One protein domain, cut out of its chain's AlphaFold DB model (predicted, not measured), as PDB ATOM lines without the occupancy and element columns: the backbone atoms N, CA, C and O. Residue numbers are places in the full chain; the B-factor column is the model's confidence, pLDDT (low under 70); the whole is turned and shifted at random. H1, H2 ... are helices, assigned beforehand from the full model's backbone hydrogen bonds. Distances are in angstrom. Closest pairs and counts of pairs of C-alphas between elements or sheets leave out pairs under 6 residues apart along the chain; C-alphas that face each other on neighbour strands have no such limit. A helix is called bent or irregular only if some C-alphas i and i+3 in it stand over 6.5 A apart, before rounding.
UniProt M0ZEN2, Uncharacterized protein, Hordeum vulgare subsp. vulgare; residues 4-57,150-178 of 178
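What this domain is: This is residues 4 to 57 and 150 to 178 of the 178 residues of an uncharacterized protein of Hordeum vulgare subsp. vulgare (UniProt M0ZEN2). Two long helices, H2 and H3, lie side by side and run opposite ways, and a shorter helix, H1, crosses the first part of H3 at a steep angle with its last residues near H2. The long pair is shifted lengthwise, with residues 52 to 57 of H2 sticking out at one end and residues 173 to 178, of which 173 to 176 belong to H3, at the other; H2 is kinked near residue 37. The 83 printed residues hold three named helices in the order H1, H2, H3 and no named strand, in the class all helix. The whole is loose, with a radius of gyration of the C-alphas of 14.9 A, and only just elongated, spanning 53 by 26 by 22 A.

How they stand to each other: The first helix, H1, residues 4 to 20, touches H3, residues 150 to 176, and H3 touches H1 with residues 150 to 157 alone. Their closest C-alphas are those of Ala 10 and Ile 153, 4.4 A apart. H1 and H3 run the same way at a steep tilt of 58 degrees. A short link of 9 residues leads from H1 to H2, residues 30 to 57. H1 and H2 are close but not clearly touching, with 2 pairs of C-alphas within 8 A; the closest C-alphas are those of Cys 17 and Gln 40, 6.8 A apart. These two run opposite ways at a steep tilt of 48 degrees. H2 touches H3, with 15 pairs of C-alphas within 8 A. The closest C-alphas of H2 and H3 are those of Gly 44 and Val 154, 5.7 A apart. They run opposite ways at a shallow tilt of 16 degrees, and their centres are 15.2 A apart. In the backbones of H1 and H3, every pair of O of residue i and N of residue i+4 is within hydrogen-bond range, while in H2 it is 21 of 24.

Where its parts are: H1 begins at Leu 4, whose C-alpha is at (138.781, 190.623, 227.686), and ends at Trp 20. Its first and last C-alphas are 24.4 A apart. H2, the longest helix by residues with 28, begins at Gly 30, with its C-alpha at (161.036, 204.673, 205.859), and measures 37.0 A from first to last C-alpha. It is irregular: C-alphas 36 and 39 are 7.7 A apart, and it has a kink of 59 degrees near residue 37. H3 runs for 27 residues from Val 150 to Ser 176, whose C-alpha is at (154.999, 203.636, 192.682). It measures 39.7 A from first to last C-alpha.

The domain as a whole: The two C-alphas farthest apart are those of Gly 57 and Trp 178, 54.8 A. Residues 52 to 57, which belong to H2, stand free, and so do residues 173 to 178, of which 173 to 176 belong to H3. The body without them has 71 residues and spans 37 by 23 by 18 A, with a radius of gyration of 12.6 A. Residues 58 to 149 are cut out and not printed; across this cut, between H2 and H3, C-alphas 57 and 150 are 16.5 A apart. The printed part ends at residue 178, the chain's last. The mean pLDDT of the printed part is 79.8, and 22 residues are under 70, namely residues 22 to 35 and residues 171 to 178 of this predicted model.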
ATOM      1  N   LEU A   4     139.349 189.497 228.429       86.62
ATOM      2  CA  LEU A   4     138.781 190.623 227.686       86.62
ATOM      3  C   LEU A   4     139.125 191.981 228.323       86.62
ATOM      4  O   LEU A   4     139.383 192.948 227.611       86.62
ATOM      5  N   GLN A   5     139.179 192.049 229.657       87.19
ATOM      6  CA  GLN A   5     139.512 193.278 230.387       87.19
ATOM      7  C   GLN A   5     140.970 193.674 230.157       87.19
ATOM      8  O   GLN A   5     141.253 194.839 229.889       87.19
ATOM      9  N   ARG A   6     141.883 192.694 230.182       86.38
ATOM     10  CA  ARG A   6     143.302 192.902 229.870       86.38
ATOM     11  C   ARG A   6     143.481 193.507 228.480       86.38
ATOM     12  O   ARG A   6     144.199 194.489 228.319       86.38
ATOM     13  N   ILE A   7     142.799 192.935 227.487       87.88
ATOM     14  CA  ILE A   7     142.855 193.404 226.100       87.88
ATOM     15  C   ILE A   7     142.292 194.828 225.988       87.88
ATOM     16  O   ILE A   7     142.922 195.685 225.374       87.88
ATOM     17  N   ALA A   8     141.151 195.110 226.621       90.50
ATOM     18  CA  ALA A   8     140.548 196.443 226.609       90.50
ATOM     19  C   ALA A   8     141.478 197.513 227.211       90.50
ATOM     20  O   ALA A   8     141.671 198.568 226.609       90.50
ATOM     21  N   ILE A   9     142.101 197.224 228.360       89.38
ATOM     22  CA  ILE A   9     143.082 198.117 228.996       89.38
ATOM     23  C   ILE A   9     144.297 198.307 228.083       89.38
ATOM     24  O   ILE A   9     144.751 199.437 227.902       89.38
ATOM     25  N   ALA A  10     144.795 197.228 227.472       90.62
ATOM     26  CA  ALA A  10     145.934 197.291 226.565       90.62
ATOM     27  C   ALA A  10     145.677 198.226 225.377       90.62
ATOM     28  O   ALA A  10     146.499 199.102 225.102       90.62
ATOM     29  N   TYR A  11     144.521 198.098 224.720       90.81
ATOM     30  CA  TYR A  11     144.136 198.987 223.623       90.81
ATOM     31  C   TYR A  11     143.930 200.429 224.082       90.81
ATOM     32  O   TYR A  11     144.413 201.341 223.414       90.81
ATOM     33  N   LEU A  12     143.264 200.648 225.221       91.06
ATOM     34  CA  LEU A  12     143.027 201.991 225.753       91.06
ATOM     35  C   LEU A  12     144.346 202.722 226.026       91.06
ATOM     36  O   LEU A  12     144.539 203.843 225.561       91.06
ATOM     37  N   VAL A  13     145.268 202.079 226.746       89.56
ATOM     38  CA  VAL A  13     146.578 202.664 227.066       89.56
ATOM     39  C   VAL A  13     147.385 202.890 225.794       89.56
ATOM     40  O   VAL A  13     147.949 203.964 225.622       89.56
ATOM     41  N   THR A  14     147.392 201.927 224.872       88.50
ATOM     42  CA  THR A  14     148.106 202.055 223.595       88.50
ATOM     43  C   THR A  14     147.573 203.223 222.765       88.50
ATOM     44  O   THR A  14     148.364 204.005 222.239       88.50
ATOM     45  N   ALA A  15     146.251 203.406 222.699       87.81
ATOM     46  CA  ALA A  15     145.623 204.527 222.004       87.81
ATOM     47  C   ALA A  15     145.965 205.875 222.658       87.81
ATOM     48  O   ALA A  15     146.290 206.838 221.964       87.81
ATOM     49  N   LEU A  16     145.965 205.946 223.993       87.81
ATOM     50  CA  LEU A  16     146.407 207.140 224.715       87.81
ATOM     51  C   LEU A  16     147.889 207.423 224.441       87.81
ATOM     52  O   LEU A  16     148.233 208.524 224.026       87.81
ATOM     53  N   CYS A  17     148.774 206.433 224.559       84.31
ATOM     54  CA  CYS A  17     150.182 206.593 224.190       84.31
ATOM     55  C   CYS A  17     150.335 207.080 222.743       84.31
ATOM     56  O   CYS A  17     151.186 207.923 222.469       84.31
ATOM     57  N   GLN A  18     149.491 206.603 221.825       83.06
ATOM     58  CA  GLN A  18     149.537 207.017 220.431       83.06
ATOM     59  C   GLN A  18     149.179 208.492 220.237       83.06
ATOM     60  O   GLN A  18     149.866 209.186 219.486       83.06
ATOM     61  N   ILE A  19     148.134 208.970 220.914       84.31
ATOM     62  CA  ILE A  19     147.678 210.364 220.836       84.31
ATOM     63  C   ILE A  19     148.708 211.308 221.467       84.31
ATOM     64  O   ILE A  19     149.029 212.342 220.887       84.31
ATOM     65  N   TRP A  20     149.245 210.943 222.632       82.00
ATOM     66  CA  TRP A  20     150.106 211.821 223.429       82.00
ATOM     67  C   TRP A  20     151.565 211.854 222.954       82.00
ATOM     68  O   TRP A  20     152.234 212.868 223.121       82.00
ATOM     69  N   LEU A  21     152.073 210.766 222.361       74.62
ATOM     70  CA  LEU A  21     153.478 210.639 221.933       74.62
ATOM     71  C   LEU A  21     153.668 210.818 220.417       74.62
ATOM     72  O   LEU A  21     154.673 210.368 219.862       74.62
ATOM     73  N   LYS A  22     152.697 211.426 219.725       67.81
ATOM     74  CA  LYS A  22     152.767 211.663 218.280       67.81
ATOM     75  C   LYS A  22     153.835 212.716 217.963       67.81
ATOM     76  O   LYS A  22     153.708 213.865 218.371       67.81
ATOM     77  N   GLY A  23     154.872 212.322 217.223       65.62
ATOM     78  CA  GLY A  23     155.870 213.248 216.681       65.62
ATOM     79  C   GLY A  23     155.312 214.087 215.526       65.62
ATOM     80  O   GLY A  23     154.540 213.578 214.704       65.62
ATOM     81  N   ASP A  24     155.726 215.354 215.474       61.78
ATOM     82  CA  ASP A  24     155.336 216.346 214.456       61.78
ATOM     83  C   ASP A  24     156.204 216.283 213.182       61.78
ATOM     84  O   ASP A  24     156.072 217.101 212.280       61.78
ATOM     85  N   ASP A  25     157.101 215.297 213.092       64.06
ATOM     86  CA  ASP A  25     158.046 215.184 211.982       64.06
ATOM     87  C   ASP A  25     157.341 214.730 210.682       64.06
ATOM     88  O   ASP A  25     156.562 213.763 210.675       64.06
ATOM     89  N   ASP A  26     157.639 215.425 209.580       57.22
ATOM     90  CA  ASP A  26     157.182 215.081 208.232       57.22
ATOM     91  C   ASP A  26     157.918 213.831 207.712       57.22
ATOM     92  O   ASP A  26     159.099 213.627 208.006       57.22
ATOM     93  N   VAL A  27     157.214 212.939 207.008       56.94
ATOM     94  CA  VAL A  27     157.713 211.579 206.704       56.94
ATOM     95  C   VAL A  27     157.953 211.425 205.212       56.94
ATOM     96  O   VAL A  27     157.028 211.105 204.470       56.94
ATOM     97  N   ASP A  28     159.207 211.572 204.791       58.22
ATOM     98  CA  ASP A  28     159.594 211.393 203.387       58.22
ATOM     99  C   ASP A  28     160.202 209.995 203.134       58.22
ATOM    100  O   ASP A  28     160.010 209.378 202.083       58.22
ATOM    101  N   SER A  29     160.831 209.374 204.145       62.56
ATOM    102  CA  SER A  29     161.489 208.058 204.046       62.56
ATOM    103  C   SER A  29     161.008 207.022 205.083       62.56
ATOM    104  O   SER A  29     160.361 207.342 206.076       62.56
ATOM    105  N   GLY A  30     161.336 205.734 204.879       63.06
ATOM    106  CA  GLY A  30     161.036 204.673 205.859       63.06
ATOM    107  C   GLY A  30     161.774 204.834 207.200       63.06
ATOM    108  O   GLY A  30     161.282 204.374 208.229       63.06
ATOM    109  N   LEU A  31     162.918 205.530 207.206       61.88
ATOM    110  CA  LEU A  31     163.656 205.891 208.423       61.88
ATOM    111  C   LEU A  31     162.978 207.043 209.182       61.88
ATOM    112  O   LEU A  31     163.001 207.056 210.414       61.88
ATOM    113  N   ASP A  32     162.301 207.955 208.481       63.59
ATOM    114  CA  ASP A  32     161.522 209.029 209.113       63.59
ATOM    115  C   ASP A  32     160.266 208.507 209.815       63.59
ATOM    116  O   ASP A  32     159.832 209.086 210.808       63.59
ATOM    117  N   LEU A  33     159.733 207.353 209.396       66.25
ATOM    118  CA  LEU A  33     158.649 206.677 210.115       66.25
ATOM    119  C   LEU A  33     159.098 206.256 211.527       66.25
ATOM    120  O   LEU A  33     158.406 206.516 212.509       66.25
ATOM    121  N   ILE A  34     160.295 205.670 211.646       67.62
ATOM    122  CA  ILE A  34     160.892 205.318 212.946       67.62
ATOM    123  C   ILE A  34     161.150 206.587 213.764       67.62
ATOM    124  O   ILE A  34     160.902 206.612 214.968       67.62
ATOM    125  N   LYS A  35     161.600 207.666 213.114       68.38
ATOM    126  CA  LYS A  35     161.836 208.969 213.749       68.38
ATOM    127  C   LYS A  35     160.545 209.574 214.312       68.38
ATOM    128  O   LYS A  35     160.547 210.052 215.446       68.38
ATOM    129  N   ARG A  36     159.432 209.444 213.585       71.00
ATOM    130  CA  ARG A  36     158.098 209.904 213.989       71.00
ATOM    131  C   ARG A  36     157.520 209.128 215.171       71.00
ATOM    132  O   ARG A  36     156.880 209.726 216.035       71.00
ATOM    133  N   TYR A  37     157.770 207.818 215.242       74.75
ATOM    134  CA  TYR A  37     157.287 206.950 216.327       74.75
ATOM    135  C   TYR A  37     158.340 206.646 217.406       74.75
ATOM    136  O   TYR A  37     158.095 205.835 218.303       74.75
ATOM    137  N   LYS A  38     159.491 207.335 217.394       80.00
ATOM    138  CA  LYS A  38     160.603 207.103 218.335       80.00
ATOM    139  C   LYS A  38     160.175 207.168 219.800       80.00
ATOM    140  O   LYS A  38     160.653 206.383 220.609       80.00
ATOM    141  N   TYR A  39     159.254 208.071 220.143       81.94
ATOM    142  CA  TYR A  39     158.774 208.238 221.516       81.94
ATOM    143  C   TYR A  39     157.879 207.081 221.963       81.94
ATOM    144  O   TYR A  39     157.971 206.651 223.109       81.94
ATOM    145  N   GLN A  40     157.066 206.530 221.058       82.50
ATOM    146  CA  GLN A  40     156.272 205.332 221.339       82.50
ATOM    147  C   GLN A  40     157.174 204.108 221.518       82.50
ATOM    148  O   GLN A  40     156.975 203.329 222.449       82.50
ATOM    149  N   LEU A  41     158.203 203.971 220.675       82.88
ATOM    150  CA  LEU A  41     159.191 202.899 220.792       82.88
ATOM    151  C   LEU A  41     159.995 203.014 222.094       82.88
ATOM    152  O   LEU A  41     160.165 202.022 222.799       82.88
ATOM    153  N   LEU A  42     160.435 204.226 222.447       86.38
ATOM    154  CA  LEU A  42     161.131 204.505 223.704       86.38
ATOM    155  C   LEU A  42     160.246 204.165 224.910       86.38
ATOM    156  O   LEU A  42     160.711 203.505 225.834       86.38
ATOM    157  N   ALA A  43     158.973 204.564 224.896       86.50
ATOM    158  CA  ALA A  43     158.030 204.237 225.962       86.50
ATOM    159  C   ALA A  43     157.845 202.718 226.107       86.50
ATOM    160  O   ALA A  43     157.964 202.190 227.212       86.50
ATOM    161  N   GLY A  44     157.638 201.996 224.999       89.00
ATOM    162  CA  GLY A  44     157.548 200.533 225.004       89.00
ATOM    163  C   GLY A  44     158.819 199.862 225.535       89.00
ATOM    164  O   GLY A  44     158.740 198.931 226.339       89.00
ATOM    165  N   LEU A  45     159.996 200.371 225.157       90.50
ATOM    166  CA  LEU A  45     161.288 199.891 225.650       90.50
ATOM    167  C   LEU A  45     161.432 200.115 227.162       90.50
ATOM    168  O   LEU A  45     161.782 199.185 227.882       90.50
ATOM    169  N   LEU A  46     161.120 201.316 227.657       92.31
ATOM    170  CA  LEU A  46     161.184 201.647 229.083       92.31
ATOM    171  C   LEU A  46     160.230 200.783 229.914       92.31
ATOM    172  O   LEU A  46     160.623 200.277 230.967       92.31
ATOM    173  N   ILE A  47     159.004 200.560 229.430       92.12
ATOM    174  CA  ILE A  47     158.036 199.666 230.083       92.12
ATOM    175  C   ILE A  47     158.589 198.237 230.129       92.12
ATOM    176  O   ILE A  47     158.522 197.591 231.172       92.12
ATOM    177  N   THR A  48     159.192 197.762 229.038       92.44
ATOM    178  CA  THR A  48     159.769 196.410 228.955       92.44
ATOM    179  C   THR A  48     160.963 196.241 229.894       92.44
ATOM    180  O   THR A  48     161.045 195.249 230.615       92.44
ATOM    181  N   ILE A  49     161.873 197.216 229.942       94.56
ATOM    182  CA  ILE A  49     163.008 197.216 230.879       94.56
ATOM    183  C   ILE A  49     162.493 197.188 232.318       94.56
ATOM    184  O   ILE A  49     162.968 196.391 233.123       94.56
ATOM    185  N   THR A  50     161.489 198.010 232.629       92.69
ATOM    186  CA  THR A  50     160.869 198.047 233.959       92.69
ATOM    187  C   THR A  50     160.221 196.707 234.304       92.69
ATOM    188  O   THR A  50     160.419 196.199 235.404       92.69
ATOM    189  N   TYR A  51     159.508 196.086 233.361       92.31
ATOM    190  CA  TYR A  51     158.930 194.753 233.527       92.31
ATOM    191  C   TYR A  51     160.000 193.703 233.846       92.31
ATOM    192  O   TYR A  51     159.866 192.961 234.816       92.31
ATOM    193  N   MET A  52     161.089 193.672 233.074       92.56
ATOM    194  CA  MET A  52     162.191 192.729 233.285       92.56
ATOM    195  C   MET A  52     162.894 192.975 234.623       92.56
ATOM    196  O   MET A  52     163.184 192.028 235.354       92.56
ATOM    197  N   ALA A  53     163.118 194.240 234.983       93.25
ATOM    198  CA  ALA A  53     163.694 194.615 236.268       93.25
ATOM    199  C   ALA A  53     162.807 194.173 237.440       93.25
ATOM    200  O   ALA A  53     163.322 193.669 238.434       93.25
ATOM    201  N   LEU A  54     161.484 194.301 237.322       92.06
ATOM    202  CA  LEU A  54     160.556 193.793 238.329       92.06
ATOM    203  C   LEU A  54     160.597 192.266 238.388       92.06
ATOM    204  O   LEU A  54     160.732 191.721 239.477       92.06
ATOM    205  N   LEU A  55     160.543 191.580 237.247       90.94
ATOM    206  CA  LEU A  55     160.442 190.121 237.198       90.94
ATOM    207  C   LEU A  55     161.686 189.415 237.759       90.94
ATOM    208  O   LEU A  55     161.554 188.447 238.502       90.94
ATOM    209  N   TYR A  56     162.883 189.919 237.453       90.62
ATOM    210  CA  TYR A  56     164.143 189.307 237.894       90.62
ATOM    211  C   TYR A  56     164.771 189.984 239.118       90.62
ATOM    212  O   TYR A  56     165.535 189.355 239.848       90.62
ATOM    213  N   GLY A  57     164.473 191.262 239.355       90.94
ATOM    214  CA  GLY A  57     165.081 192.046 240.431       90.94
ATOM    215  C   GLY A  57     164.332 191.986 241.760       90.94
ATOM    216  O   GLY A  57     164.950 192.212 242.804       90.94
ATOM    217  N   VAL A 150     150.620 194.564 231.851       90.19
ATOM    218  CA  VAL A 150     151.724 195.405 231.351       90.19
ATOM    219  C   VAL A 150     152.349 194.803 230.093       90.19
ATOM    220  O   VAL A 150     152.554 195.516 229.110       90.19
ATOM    221  N   MET A 151     152.581 193.489 230.066       90.19
ATOM    222  CA  MET A 151     153.102 192.836 228.861       90.19
ATOM    223  C   MET A 151     152.121 192.856 227.696       90.19
ATOM    224  O   MET A 151     152.552 193.003 226.555       90.19
ATOM    225  N   ALA A 152     150.816 192.773 227.960       90.94
ATOM    226  CA  ALA A 152     149.805 192.938 226.918       90.94
ATOM    227  C   ALA A 152     149.824 194.351 226.298       90.94
ATOM    228  O   ALA A 152     149.629 194.495 225.093       90.94
ATOM    229  N   ILE A 153     150.099 195.394 227.092       90.81
ATOM    230  CA  ILE A 153     150.290 196.760 226.577       90.81
ATOM    231  C   ILE A 153     151.524 196.817 225.667       90.81
ATOM    232  O   ILE A 153     151.447 197.345 224.560       90.81
ATOM    233  N   VAL A 154     152.650 196.242 226.099       91.25
ATOM    234  CA  VAL A 154     153.891 196.211 225.304       91.25
ATOM    235  C   VAL A 154     153.678 195.506 223.965       91.25
ATOM    236  O   VAL A 154     154.070 196.035 222.925       91.25
ATOM    237  N   THR A 155     153.033 194.337 223.955       91.50
ATOM    238  CA  THR A 155     152.769 193.614 222.703       91.50
ATOM    239  C   THR A 155     151.803 194.373 221.797       91.50
ATOM    240  O   THR A 155     151.999 194.379 220.582       91.50
ATOM    241  N   CYS A 156     150.818 195.076 222.363       91.38
ATOM    242  CA  CYS A 156     149.923 195.952 221.608       91.38
ATOM    243  C   CYS A 156     150.683 197.126 220.964       91.38
ATOM    244  O   CYS A 156     150.512 197.380 219.771       91.38
ATOM    245  N   LEU A 157     151.592 197.777 221.702       89.00
ATOM    246  CA  LEU A 157     152.460 198.837 221.177       89.00
ATOM    247  C   LEU A 157     153.342 198.337 220.027       89.00
ATOM    248  O   LEU A 157     153.440 199.006 219.001       89.00
ATOM    249  N   ILE A 158     153.950 197.155 220.165       88.25
ATOM    250  CA  ILE A 158     154.762 196.537 219.106       88.25
ATOM    251  C   ILE A 158     153.899 196.240 217.871       88.25
ATOM    252  O   ILE A 158     154.283 196.582 216.753       88.25
ATOM    253  N   GLY A 159     152.716 195.652 218.065       89.25
ATOM    254  CA  GLY A 159     151.767 195.379 216.983       89.25
ATOM    255  C   GLY A 159     151.345 196.645 216.235       89.25
ATOM    256  O   GLY A 159     151.286 196.642 215.006       89.25
ATOM    257  N   LEU A 160     151.137 197.750 216.955       86.88
ATOM    258  CA  LEU A 160     150.838 199.051 216.362       86.88
ATOM    259  C   LEU A 160     151.988 199.555 215.472       86.88
ATOM    260  O   LEU A 160     151.730 200.044 214.372       86.88
ATOM    261  N   GLN A 161     153.247 199.394 215.899       83.38
ATOM    262  CA  GLN A 161     154.407 199.769 215.076       83.38
ATOM    263  C   GLN A 161     154.457 198.969 213.771       83.38
ATOM    264  O   GLN A 161     154.616 199.550 212.697       83.38
ATOM    265  N   TYR A 162     154.258 197.649 213.841       85.19
ATOM    266  CA  TYR A 162     154.177 196.816 212.639       85.19
ATOM    267  C   TYR A 162     153.029 197.247 211.721       85.19
ATOM    268  O   TYR A 162     153.220 197.325 210.509       85.19
ATOM    269  N   GLY A 163     151.869 197.595 212.282       85.62
ATOM    270  CA  GLY A 163     150.741 198.132 211.519       85.62
ATOM    271  C   GLY A 163     151.095 199.413 210.758       85.62
ATOM    272  O   GLY A 163     150.829 199.511 209.560       85.62
ATOM    273  N   HIS A 164     151.758 200.370 211.415       81.81
ATOM    274  CA  HIS A 164     152.211 201.607 210.773       81.81
ATOM    275  C   HIS A 164     153.200 201.353 209.631       81.81
ATOM    276  O   HIS A 164     153.080 201.963 208.568       81.81
ATOM    277  N   ILE A 165     154.139 200.426 209.830       80.81
ATOM    278  CA  ILE A 165     155.110 200.018 208.810       80.81
ATOM    279  C   ILE A 165     154.384 199.431 207.593       80.81
ATOM    280  O   ILE A 165     154.606 199.887 206.472       80.81
ATOM    281  N   ILE A 166     153.484 198.466 207.800       82.62
ATOM    282  CA  ILE A 166     152.766 197.784 206.711       82.62
ATOM    283  C   ILE A 166     151.965 198.780 205.871       82.62
ATOM    284  O   ILE A 166     152.094 198.776 204.647       82.62
ATOM    285  N   VAL A 167     151.186 199.662 206.507       81.12
ATOM    286  CA  VAL A 167     150.374 200.661 205.791       81.12
ATOM    287  C   VAL A 167     151.261 201.608 204.984       81.12
ATOM    288  O   VAL A 167     150.976 201.869 203.818       81.12
ATOM    289  N   HIS A 168     152.370 202.083 205.557       75.19
ATOM    290  CA  HIS A 168     153.288 202.980 204.857       75.19
ATOM    291  C   HIS A 168     153.924 202.320 203.621       75.19
ATOM    292  O   HIS A 168     153.986 202.934 202.554       75.19
ATOM    293  N   PHE A 169     154.358 201.059 203.725       72.56
ATOM    294  CA  PHE A 169     154.931 200.330 202.589       72.56
ATOM    295  C   PHE A 169     153.885 199.924 201.543       72.56
ATOM    296  O   PHE A 169     154.185 199.980 200.351       72.56
ATOM    297  N   GLN A 170     152.656 199.581 201.942       74.62
ATOM    298  CA  GLN A 170     151.569 199.322 200.992       74.62
ATOM    299  C   GLN A 170     151.194 200.577 200.198       74.62
ATOM    300  O   GLN A 170     151.080 200.507 198.976       74.62
ATOM    301  N   VAL A 171     151.056 201.728 200.864       62.59
ATOM    302  CA  VAL A 171     150.698 202.999 200.215       62.59
ATOM    303  C   VAL A 171     151.803 203.471 199.267       62.59
ATOM    304  O   VAL A 171     151.504 203.845 198.134       62.59
ATOM    305  N   LYS A 172     153.080 203.388 199.667       60.47
ATOM    306  CA  LYS A 172     154.204 203.725 198.772       60.47
ATOM    307  C   LYS A 172     154.317 202.785 197.574       60.47
ATOM    308  O   LYS A 172     154.612 203.246 196.480       60.47
ATOM    309  N   CYS A 173     154.063 201.490 197.759       57.84
ATOM    310  CA  CYS A 173     154.065 200.531 196.656       57.84
ATOM    311  C   CYS A 173     152.945 200.839 195.648       57.84
ATOM    312  O   CYS A 173     153.202 200.904 194.452       57.84
ATOM    313  N   LEU A 174     151.730 201.127 196.128       55.91
ATOM    314  CA  LEU A 174     150.601 201.538 195.283       55.91
ATOM    315  C   LEU A 174     150.877 202.832 194.504       55.91
ATOM    316  O   LEU A 174     150.551 202.897 193.324       55.91
ATOM    317  N   LEU A 175     151.503 203.829 195.132       56.41
ATOM    318  CA  LEU A 175     151.891 205.084 194.476       56.41
ATOM    319  C   LEU A 175     153.051 204.929 193.485       56.41
ATOM    320  O   LEU A 175     153.162 205.742 192.586       56.41
ATOM    321  N   SER A 176     153.906 203.912 193.629       56.22
ATOM    322  CA  SER A 176     154.999 203.636 192.682       56.22
ATOM    323  C   SER A 176     154.546 202.862 191.435       56.22
ATOM    324  O   SER A 176     155.343 202.684 190.515       56.22
ATOM    325  N   ILE A 177     153.319 202.335 191.436       55.03
ATOM    326  CA  ILE A 177     152.725 201.581 190.318       55.03
ATOM    327  C   ILE A 177     151.938 202.512 189.370       55.03
ATOM    328  O   ILE A 177     151.646 202.117 188.241       55.03
ATOM    329  N   TRP A 178     151.620 203.733 189.812       42.59
ATOM    330  CA  TRP A 178     150.962 204.788 189.034       42.59
ATOM    331  C   TRP A 178     151.949 205.896 188.661       42.59
ATOM    332  O   TRP A 178     151.706 206.543 187.619       42.59
TER     333      TRP A 178